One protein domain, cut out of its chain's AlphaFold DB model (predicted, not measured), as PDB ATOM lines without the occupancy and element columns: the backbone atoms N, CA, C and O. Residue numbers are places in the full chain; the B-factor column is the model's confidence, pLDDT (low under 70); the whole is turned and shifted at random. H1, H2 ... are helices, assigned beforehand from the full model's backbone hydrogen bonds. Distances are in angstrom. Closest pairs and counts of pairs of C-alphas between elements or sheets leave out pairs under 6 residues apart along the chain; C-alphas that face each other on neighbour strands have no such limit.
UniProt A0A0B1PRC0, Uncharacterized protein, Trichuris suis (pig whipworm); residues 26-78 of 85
ATOM      1  N   LEU A  26      31.232  -9.558   3.200       97.06
ATOM      2  CA  LEU A  26      31.224 -11.023   3.328       97.06
ATOM      3  C   LEU A  26      32.205 -11.499   4.408       97.06
ATOM      4  O   LEU A  26      31.820 -12.255   5.301       97.06
ATOM      5  N   LEU A  27      33.442 -10.993   4.402       96.94
ATOM      6  CA  LEU A  27      34.443 -11.341   5.421       96.94
ATOM      7  C   LEU A  27      34.048 -10.847   6.818       96.94
ATOM      8  O   LEU A  27      34.222 -11.560   7.812       96.94
ATOM      9  N   LEU A  28      33.486  -9.637   6.910       95.94
ATOM     10  CA  LEU A  28      32.946  -9.110   8.162       95.94
ATOM     11  C   LEU A  28      31.841 -10.021   8.708       95.94
ATOM     12  O   LEU A  28      31.825 -10.325   9.902       95.94
ATOM     13  N   PHE A  29      30.928 -10.463   7.847       94.62
ATOM     14  CA  PHE A  29      29.864 -11.385   8.216       94.62
ATOM     15  C   PHE A  29      30.432 -12.735   8.652       94.62
ATOM     16  O   PHE A  29      30.107 -13.173   9.753       94.62
ATOM     17  N   LYS A  30      31.388 -13.317   7.919       95.12
ATOM     18  CA  LYS A  30      32.074 -14.550   8.337       95.12
ATOM     19  C   LYS A  30      32.663 -14.423   9.747       95.12
ATOM     20  O   LYS A  30      32.467 -15.311  10.575       95.12
ATOM     21  N   ARG A  31      33.335 -13.309  10.074       94.62
ATOM     22  CA  ARG A  31      33.864 -13.056  11.433       94.62
ATOM     23  C   ARG A  31      32.760 -12.915  12.481       94.62
ATOM     24  O   ARG A  31      32.897 -13.447  13.576       94.62
ATOM     25  N   ARG A  32      31.663 -12.221  12.165       92.19
ATOM     26  CA  ARG A  32      30.514 -12.076  13.079       92.19
ATOM     27  C   ARG A  32      29.873 -13.419  13.415       92.19
ATOM     28  O   ARG A  32      29.542 -13.631  14.577       92.19
ATOM     29  N   PHE A  33      29.778 -14.321  12.441       90.69
ATOM     30  CA  PHE A  33      29.326 -15.694  12.668       90.69
ATOM     31  C   PHE A  33      30.243 -16.439  13.649       90.69
ATOM     32  O   PHE A  33      29.734 -17.029  14.593       90.69
ATOM     33  N   ALA A  34      31.576 -16.298  13.534       89.31
ATOM     34  CA  ALA A  34      32.543 -16.866  14.499       89.31
ATOM     35  C   ALA A  34      32.258 -16.463  15.943       89.31
ATOM     36  O   ALA A  34      32.456 -17.235  16.871       89.31
ATOM     37  N   MET A  35      31.866 -15.203  16.119       91.06
ATOM     38  CA  MET A  35      31.645 -14.599  17.427       91.06
ATOM     39  C   MET A  35      30.218 -14.830  17.941       91.06
ATOM     40  O   MET A  35      29.862 -14.292  18.986       91.06
ATOM     41  N   GLY A  36      29.364 -15.543  17.193       87.69
ATOM     42  CA  GLY A  36      27.937 -15.675  17.503       87.69
ATOM     43  C   GLY A  36      27.163 -14.350  17.436       87.69
ATOM     44  O   GLY A  36      26.044 -14.251  17.937       87.69
ATOM     45  N   ALA A  37      27.733 -13.310  16.817       90.50
ATOM     46  CA  ALA A  37      27.178 -11.961  16.765       90.50
ATOM     47  C   ALA A  37      26.121 -11.830  15.651       90.50
ATOM     48  O   ALA A  37      26.304 -11.102  14.671       90.50
ATOM     49  N   LEU A  38      25.006 -12.547  15.813       85.50
ATOM     50  CA  LEU A  38      23.976 -12.719  14.783       85.50
ATOM     51  C   LEU A  38      22.897 -11.622  14.757       85.50
ATOM     52  O   LEU A  38      21.946 -11.730  13.994       85.50
ATOM     53  N   CYS A  39      23.018 -10.549  15.546       86.44
ATOM     54  CA  CYS A  39      21.971  -9.521  15.700       86.44
ATOM     55  C   CYS A  39      21.529  -8.832  14.393       86.44
ATOM     56  O   CYS A  39      20.439  -8.267  14.334       86.44
ATOM     57  N   GLN A  40      22.351  -8.884  13.343       86.81
ATOM     58  CA  GLN A  40      22.042  -8.341  12.016       86.81
ATOM     59  C   GLN A  40      21.310  -9.346  11.103       86.81
ATOM     60  O   GLN A  40      20.881  -8.977  10.016       86.81
ATOM     61  N   PHE A  41      21.145 -10.597  11.545       90.12
ATOM     62  CA  PHE A  41      20.568 -11.714  10.793       90.12
ATOM     63  C   PHE A  41      19.302 -12.221  11.496       90.12
ATOM     64  O   PHE A  41      19.273 -13.333  12.017       90.12
ATOM     65  N   GLN A  42      18.253 -11.391  11.542       91.06
ATOM     66  CA  GLN A  42      17.011 -11.717  12.263       91.06
ATOM     67  C   GLN A  42      16.390 -13.035  11.787       91.06
ATOM     68  O   GLN A  42      16.119 -13.900  12.612       91.06
ATOM     69  N   ASN A  43      16.323 -13.254  10.471       91.25
ATOM     70  CA  ASN A  43      15.816 -14.504   9.900       91.25
ATOM     71  C   ASN A  43      16.603 -15.731  10.393       91.25
ATOM     72  O   ASN A  43      16.030 -16.771  10.678       91.25
ATOM     73  N   LEU A  44      17.929 -15.617  10.530       88.81
ATOM     74  CA  LEU A  44      18.756 -16.722  11.018       88.81
ATOM     75  C   LEU A  44      18.526 -16.990  12.507       88.81
ATOM     76  O   LEU A  44      18.507 -18.140  12.938       88.81
ATOM     77  N   ILE A  45      18.347 -15.926  13.297       90.69
ATOM     78  CA  ILE A  45      17.982 -16.039  14.712       90.69
ATOM     79  C   ILE A  45      16.631 -16.745  14.851       90.69
ATOM     80  O   ILE A  45      16.493 -17.597  15.725       90.69
ATOM     81  N   GLU A  46      15.650 -16.399  14.019       93.56
ATOM     82  CA  GLU A  46      14.322 -17.023  14.010       93.56
ATOM     83  C   GLU A  46      14.408 -18.512  13.671       93.56
ATOM     84  O   GLU A  46      14.011 -19.337  14.490       93.56
ATOM     85  N   VAL A  47      15.053 -18.871  12.558       91.12
ATOM     86  CA  VAL A  47      15.243 -20.274  12.144       91.12
ATOM     87  C   VAL A  47      15.980 -21.084  13.222       91.12
ATOM     88  O   VAL A  47      15.611 -22.223  13.517       91.12
ATOM     89  N   LYS A  48      16.989 -20.498  13.885       89.69
ATOM     90  CA  LYS A  48      17.688 -21.153  15.004       89.69
ATOM     91  C   LYS A  48      16.785 -21.329  16.232       89.69
ATOM     92  O   LYS A  48      16.827 -22.377  16.870       89.69
ATOM     93  N   LYS A  49      15.960 -20.332  16.573       90.69
ATOM     94  CA  LYS A  49      14.992 -20.417  17.686       90.69
ATOM     95  C   LYS A  49      13.913 -21.466  17.438       90.69
ATOM     96  O   LYS A  49      13.502 -22.135  18.378       90.69
ATOM     97  N   GLU A  50      13.481 -21.618  16.192       94.94
ATOM     98  CA  GLU A  50      12.509 -22.631  15.769       94.94
ATOM     99  C   GLU A  50      13.109 -24.046  15.703       94.94
ATOM    100  O   GLU A  50      12.397 -25.004  15.409       94.94
ATOM    101  N   GLY A  51      14.411 -24.199  15.980       91.44
ATOM    102  CA  GLY A  51      15.110 -25.483  15.914       91.44
ATOM    103  C   GLY A  51      15.312 -25.999  14.488       91.44
ATOM    104  O   GLY A  51      15.639 -27.168  14.306       91.44
ATOM    105  N   GLN A  52      15.122 -25.144  13.480       93.12
ATOM    106  CA  GLN A  52      15.255 -25.485  12.061       93.12
ATOM    107  C   GLN A  52      16.699 -25.379  11.552       93.12
ATOM    108  O   GLN A  52      17.003 -25.906  10.486       93.12
ATOM    109  N   ALA A  53      17.582 -24.709  12.298       89.38
ATOM    110  CA  ALA A  53      19.015 -24.657  12.021       89.38
ATOM    111  C   ALA A  53      19.817 -25.062  13.260       89.38
ATOM    112  O   ALA A  53      19.673 -24.475  14.337       89.38
ATOM    113  N   SER A  54      20.687 -26.052  13.082       91.31
ATOM    114  CA  SER A  54      21.687 -26.471  14.059       91.31
ATOM    115  C   SER A  54      22.933 -25.586  13.991       91.31
ATOM    116  O   SER A  54      23.161 -24.882  13.009       91.31
ATOM    117  N   ASP A  55      23.796 -25.658  15.006       89.62
ATOM    118  CA  ASP A  55      25.090 -24.963  14.974       89.62
ATOM    119  C   ASP A  55      25.979 -25.423  13.804       89.62
ATOM    120  O   ASP A  55      26.745 -24.623  13.269       89.62
ATOM    121  N   ALA A  56      25.833 -26.673  13.348       92.31
ATOM    122  CA  ALA A  56      26.528 -27.162  12.159       92.31
ATOM    123  C   ALA A  56      26.052 -26.443  10.887       92.31
ATOM    124  O   ALA A  56      26.875 -26.065  10.056       92.31
ATOM    125  N   ASP A  57      24.748 -26.179  10.764       90.50
ATOM    126  CA  ASP A  57      24.189 -25.437   9.626       90.50
ATOM    127  C   ASP A  57      24.686 -23.981   9.604       90.50
ATOM    128  O   ASP A  57      24.953 -23.418   8.539       90.50
ATOM    129  N   ILE A  58      24.882 -23.378  10.786       89.19
ATOM    130  CA  ILE A  58      25.477 -22.040  10.918       89.19
ATOM    131  C   ILE A  58      26.927 -22.027  10.414       89.19
ATOM    132  O   ILE A  58      27.318 -21.100   9.700       89.19
ATOM    133  N   GLU A  59      27.719 -23.052  10.741       92.31
ATOM    134  CA  GLU A  59      29.098 -23.168  10.249       92.31
ATOM    135  C   GLU A  59      29.155 -23.441   8.737       92.31
ATOM    136  O   GLU A  59      29.999 -22.871   8.046       92.31
ATOM    137  N   VAL A  60      28.211 -24.205   8.177       93.69
ATOM    138  CA  VAL A  60      28.087 -24.359   6.714       93.69
ATOM    139  C   VAL A  60      27.825 -23.008   6.045       93.69
ATOM    140  O   VAL A  60      28.486 -22.667   5.063       93.69
ATOM    141  N   TYR A  61      26.907 -22.199   6.584       91.69
ATOM    142  CA  TYR A  61      26.641 -20.861   6.047       91.69
ATOM    143  C   TYR A  61      27.869 -19.944   6.141       91.69
ATOM    144  O   TYR A  61      28.174 -19.182   5.224       91.69
ATOM    145  N   ARG A  62      28.615 -20.029   7.240       93.56
ATOM    146  CA  ARG A  62      29.854 -19.279   7.441       93.56
ATOM    147  C   ARG A  62      30.929 -19.644   6.412       93.56
ATOM    148  O   ARG A  62      31.599 -18.740   5.911       93.56
ATOM    149  N   GLU A  63      31.095 -20.923   6.086       96.38
ATOM    150  CA  GLU A  63      32.010 -21.339   5.015       96.38
ATOM    151  C   GLU A  63      31.487 -20.951   3.632       96.38
ATOM    152  O   GLU A  63      32.265 -20.545   2.768       96.38
ATOM    153  N   HIS A  64      30.168 -20.931   3.437       96.12
ATOM    154  CA  HIS A  64      29.578 -20.400   2.214       96.12
ATOM    155  C   HIS A  64      29.917 -18.916   1.991       96.12
ATOM    156  O   HIS A  64      30.204 -18.525   0.862       96.12
ATOM    157  N   LEU A  65      29.974 -18.091   3.047       96.31
ATOM    158  CA  LEU A  65      30.428 -16.696   2.930       96.31
ATOM    159  C   LEU A  65      31.873 -16.586   2.417       96.31
ATOM    160  O   LEU A  65      32.191 -15.626   1.718       96.31
ATOM    161  N   GLN A  66      32.738 -17.552   2.749       97.50
ATOM    162  CA  GLN A  66      34.096 -17.614   2.203       97.50
ATOM    163  C   GLN A  66      34.088 -18.032   0.741       97.50
ATOM    164  O   GLN A  66      34.686 -17.351  -0.080       97.50
ATOM    165  N   ALA A  67      33.373 -19.107   0.412       98.25
ATOM    166  CA  ALA A  67      33.275 -19.581  -0.963       98.25
ATOM    167  C   ALA A  67      32.720 -18.491  -1.895       98.25
ATOM    168  O   ALA A  67      33.226 -18.307  -2.996       98.25
ATOM    169  N   LEU A  68      31.729 -17.722  -1.433       98.06
ATOM    170  CA  LEU A  68      31.176 -16.591  -2.178       98.06
ATOM    171  C   LEU A  68      32.182 -15.445  -2.337       98.06
ATOM    172  O   LEU A  68      32.233 -14.815  -3.388       98.06
ATOM    173  N   HIS A  69      32.981 -15.163  -1.306       98.31
ATOM    174  CA  HIS A  69      34.061 -14.186  -1.407       98.31
ATOM    175  C   HIS A  69      35.093 -14.611  -2.459       98.31
ATOM    176  O   HIS A  69      35.487 -13.797  -3.292       98.31
ATOM    177  N   ASP A  70      35.504 -15.875  -2.441       98.12
ATOM    178  CA  ASP A  70      36.525 -16.401  -3.347       98.12
ATOM    179  C   ASP A  70      36.009 -16.472  -4.795       98.12
ATOM    180  O   ASP A  70      36.737 -16.128  -5.725       98.12
ATOM    181  N   ASP A  71      34.730 -16.814  -4.988       98.38
ATOM    182  CA  ASP A  71      34.051 -16.731  -6.288       98.38
ATOM    183  C   ASP A  71      34.038 -15.295  -6.829       98.38
ATOM    184  O   ASP A  71      34.371 -15.069  -7.989       98.38
ATOM    185  N   PHE A  72      33.726 -14.304  -5.986       97.25
ATOM    186  CA  PHE A  72      33.749 -12.895  -6.391       97.25
ATOM    187  C   PHE A  72      35.162 -12.411  -6.727       97.25
ATOM    188  O   PHE A  72      35.327 -11.679  -7.701       97.25
ATOM    189  N   ALA A  73      36.172 -12.840  -5.965       96.94
ATOM    190  CA  ALA A  73      37.566 -12.514  -6.245       96.94
ATOM    191  C   ALA A  73      37.995 -13.024  -7.628       96.94
ATOM    192  O   ALA A  73      38.649 -12.296  -8.368       96.94
ATOM    193  N   LEU A  74      37.589 -14.247  -7.990       97.81
ATOM    194  CA  LEU A  74      37.880 -14.837  -9.296       97.81
ATOM    195  C   LEU A  74      37.065 -14.181 -10.418       97.81
ATOM    196  O   LEU A  74      37.588 -13.881 -11.485       97.81
ATOM    197  N   ARG A  75      35.766 -13.969 -10.190       97.12
ATOM    198  CA  ARG A  75      34.834 -13.481 -11.212       97.12
ATOM    199  C   ARG A  75      35.078 -12.028 -11.608       97.12
ATOM    200  O   ARG A  75      34.757 -11.665 -12.736       97.12
ATOM    201  N   PHE A  76      35.580 -11.216 -10.683       95.31
ATOM    202  CA  PHE A  76      35.809  -9.784 -10.875       95.31
ATOM    203  C   PHE A  76      37.290  -9.409 -10.756       95.31
ATOM    204  O   PHE A  76      37.600  -8.259 -10.456       95.31
ATOM    205  N   GLU A  77      38.208 -10.360 -10.961       95.56
ATOM    206  CA  GLU A  77      39.659 -10.132 -10.886       95.56
ATOM    207  C   GLU A  77      40.101  -8.945 -11.761       95.56
ATOM    208  O   GLU A  77      40.891  -8.101 -11.339       95.56
ATOM    209  N   ASP A  78      39.545  -8.845 -12.966       92.31
ATOM    210  CA  ASP A  78      39.812  -7.787 -13.938       92.31
ATOM    211  C   ASP A  78      39.401  -6.397 -13.433       92.31
ATOM    212  O   ASP A  78      40.123  -5.429 -13.652       92.31
TER     213      ASP A  78
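This is residues 26 to 78 of the 85 residues of an uncharacterized protein of Trichuris suis (pig whipworm) (UniProt A0A0B1PRC0). One long helix, H3, has the short helix H1 side by side with it, running opposite ways, while the small helix H2 sits off near the end where H3 begins. The far end of H3 sticks out as a free arm, residues 70 to 78, of which 70 to 75 belong to H3, and this arm makes much of the length. The printed part has 53 residues with three named helices, in the order H1, H2, H3, and no named strand; the class is all helix. The whole is loose, with a radius of gyration of the C-alphas of 12.6 A, and spans 43 by 17 by 16 A.

H1, residues 26 to 34, touches H3, residues 55 to 75, with 17 pairs of C-alphas within 8 A. Their closest C-alphas are those of Lys 30 and Arg 62, 5.3 A apart. The two run opposite ways at a shallow tilt of 18 degrees, with centres 9.7 A apart. H2, residues 42 to 49, touches no helix. It is apart from H1 and only just apart from H3, with closest C-alphas 8.3 A from each other. In H1 and H2 every O i to N i+4 pair is within hydrogen-bond range; in H3 it is 16 of 17.

H1 begins at C-alpha 26, (31.224, -11.023, 3.328), and is 12.7 A long from first to last C-alpha. H2 is 10.4 A long and begins at C-alpha 42, (17.011, -11.717, 12.263). H3 is 30.2 A long and ends at C-alpha 75, (34.834, -13.481, -11.212).

The C-alphas farthest apart are those of Glu 50 and Asp 78, 43.0 A. Without the free stretch, the body of 44 residues spans 29 by 18 by 15 A. The link from H1 to H2 is short and that from H2 to H3 is tight. The printed part has no cut. The mean pLDDT of the printed part is 93.1, and no printed residue is under 70.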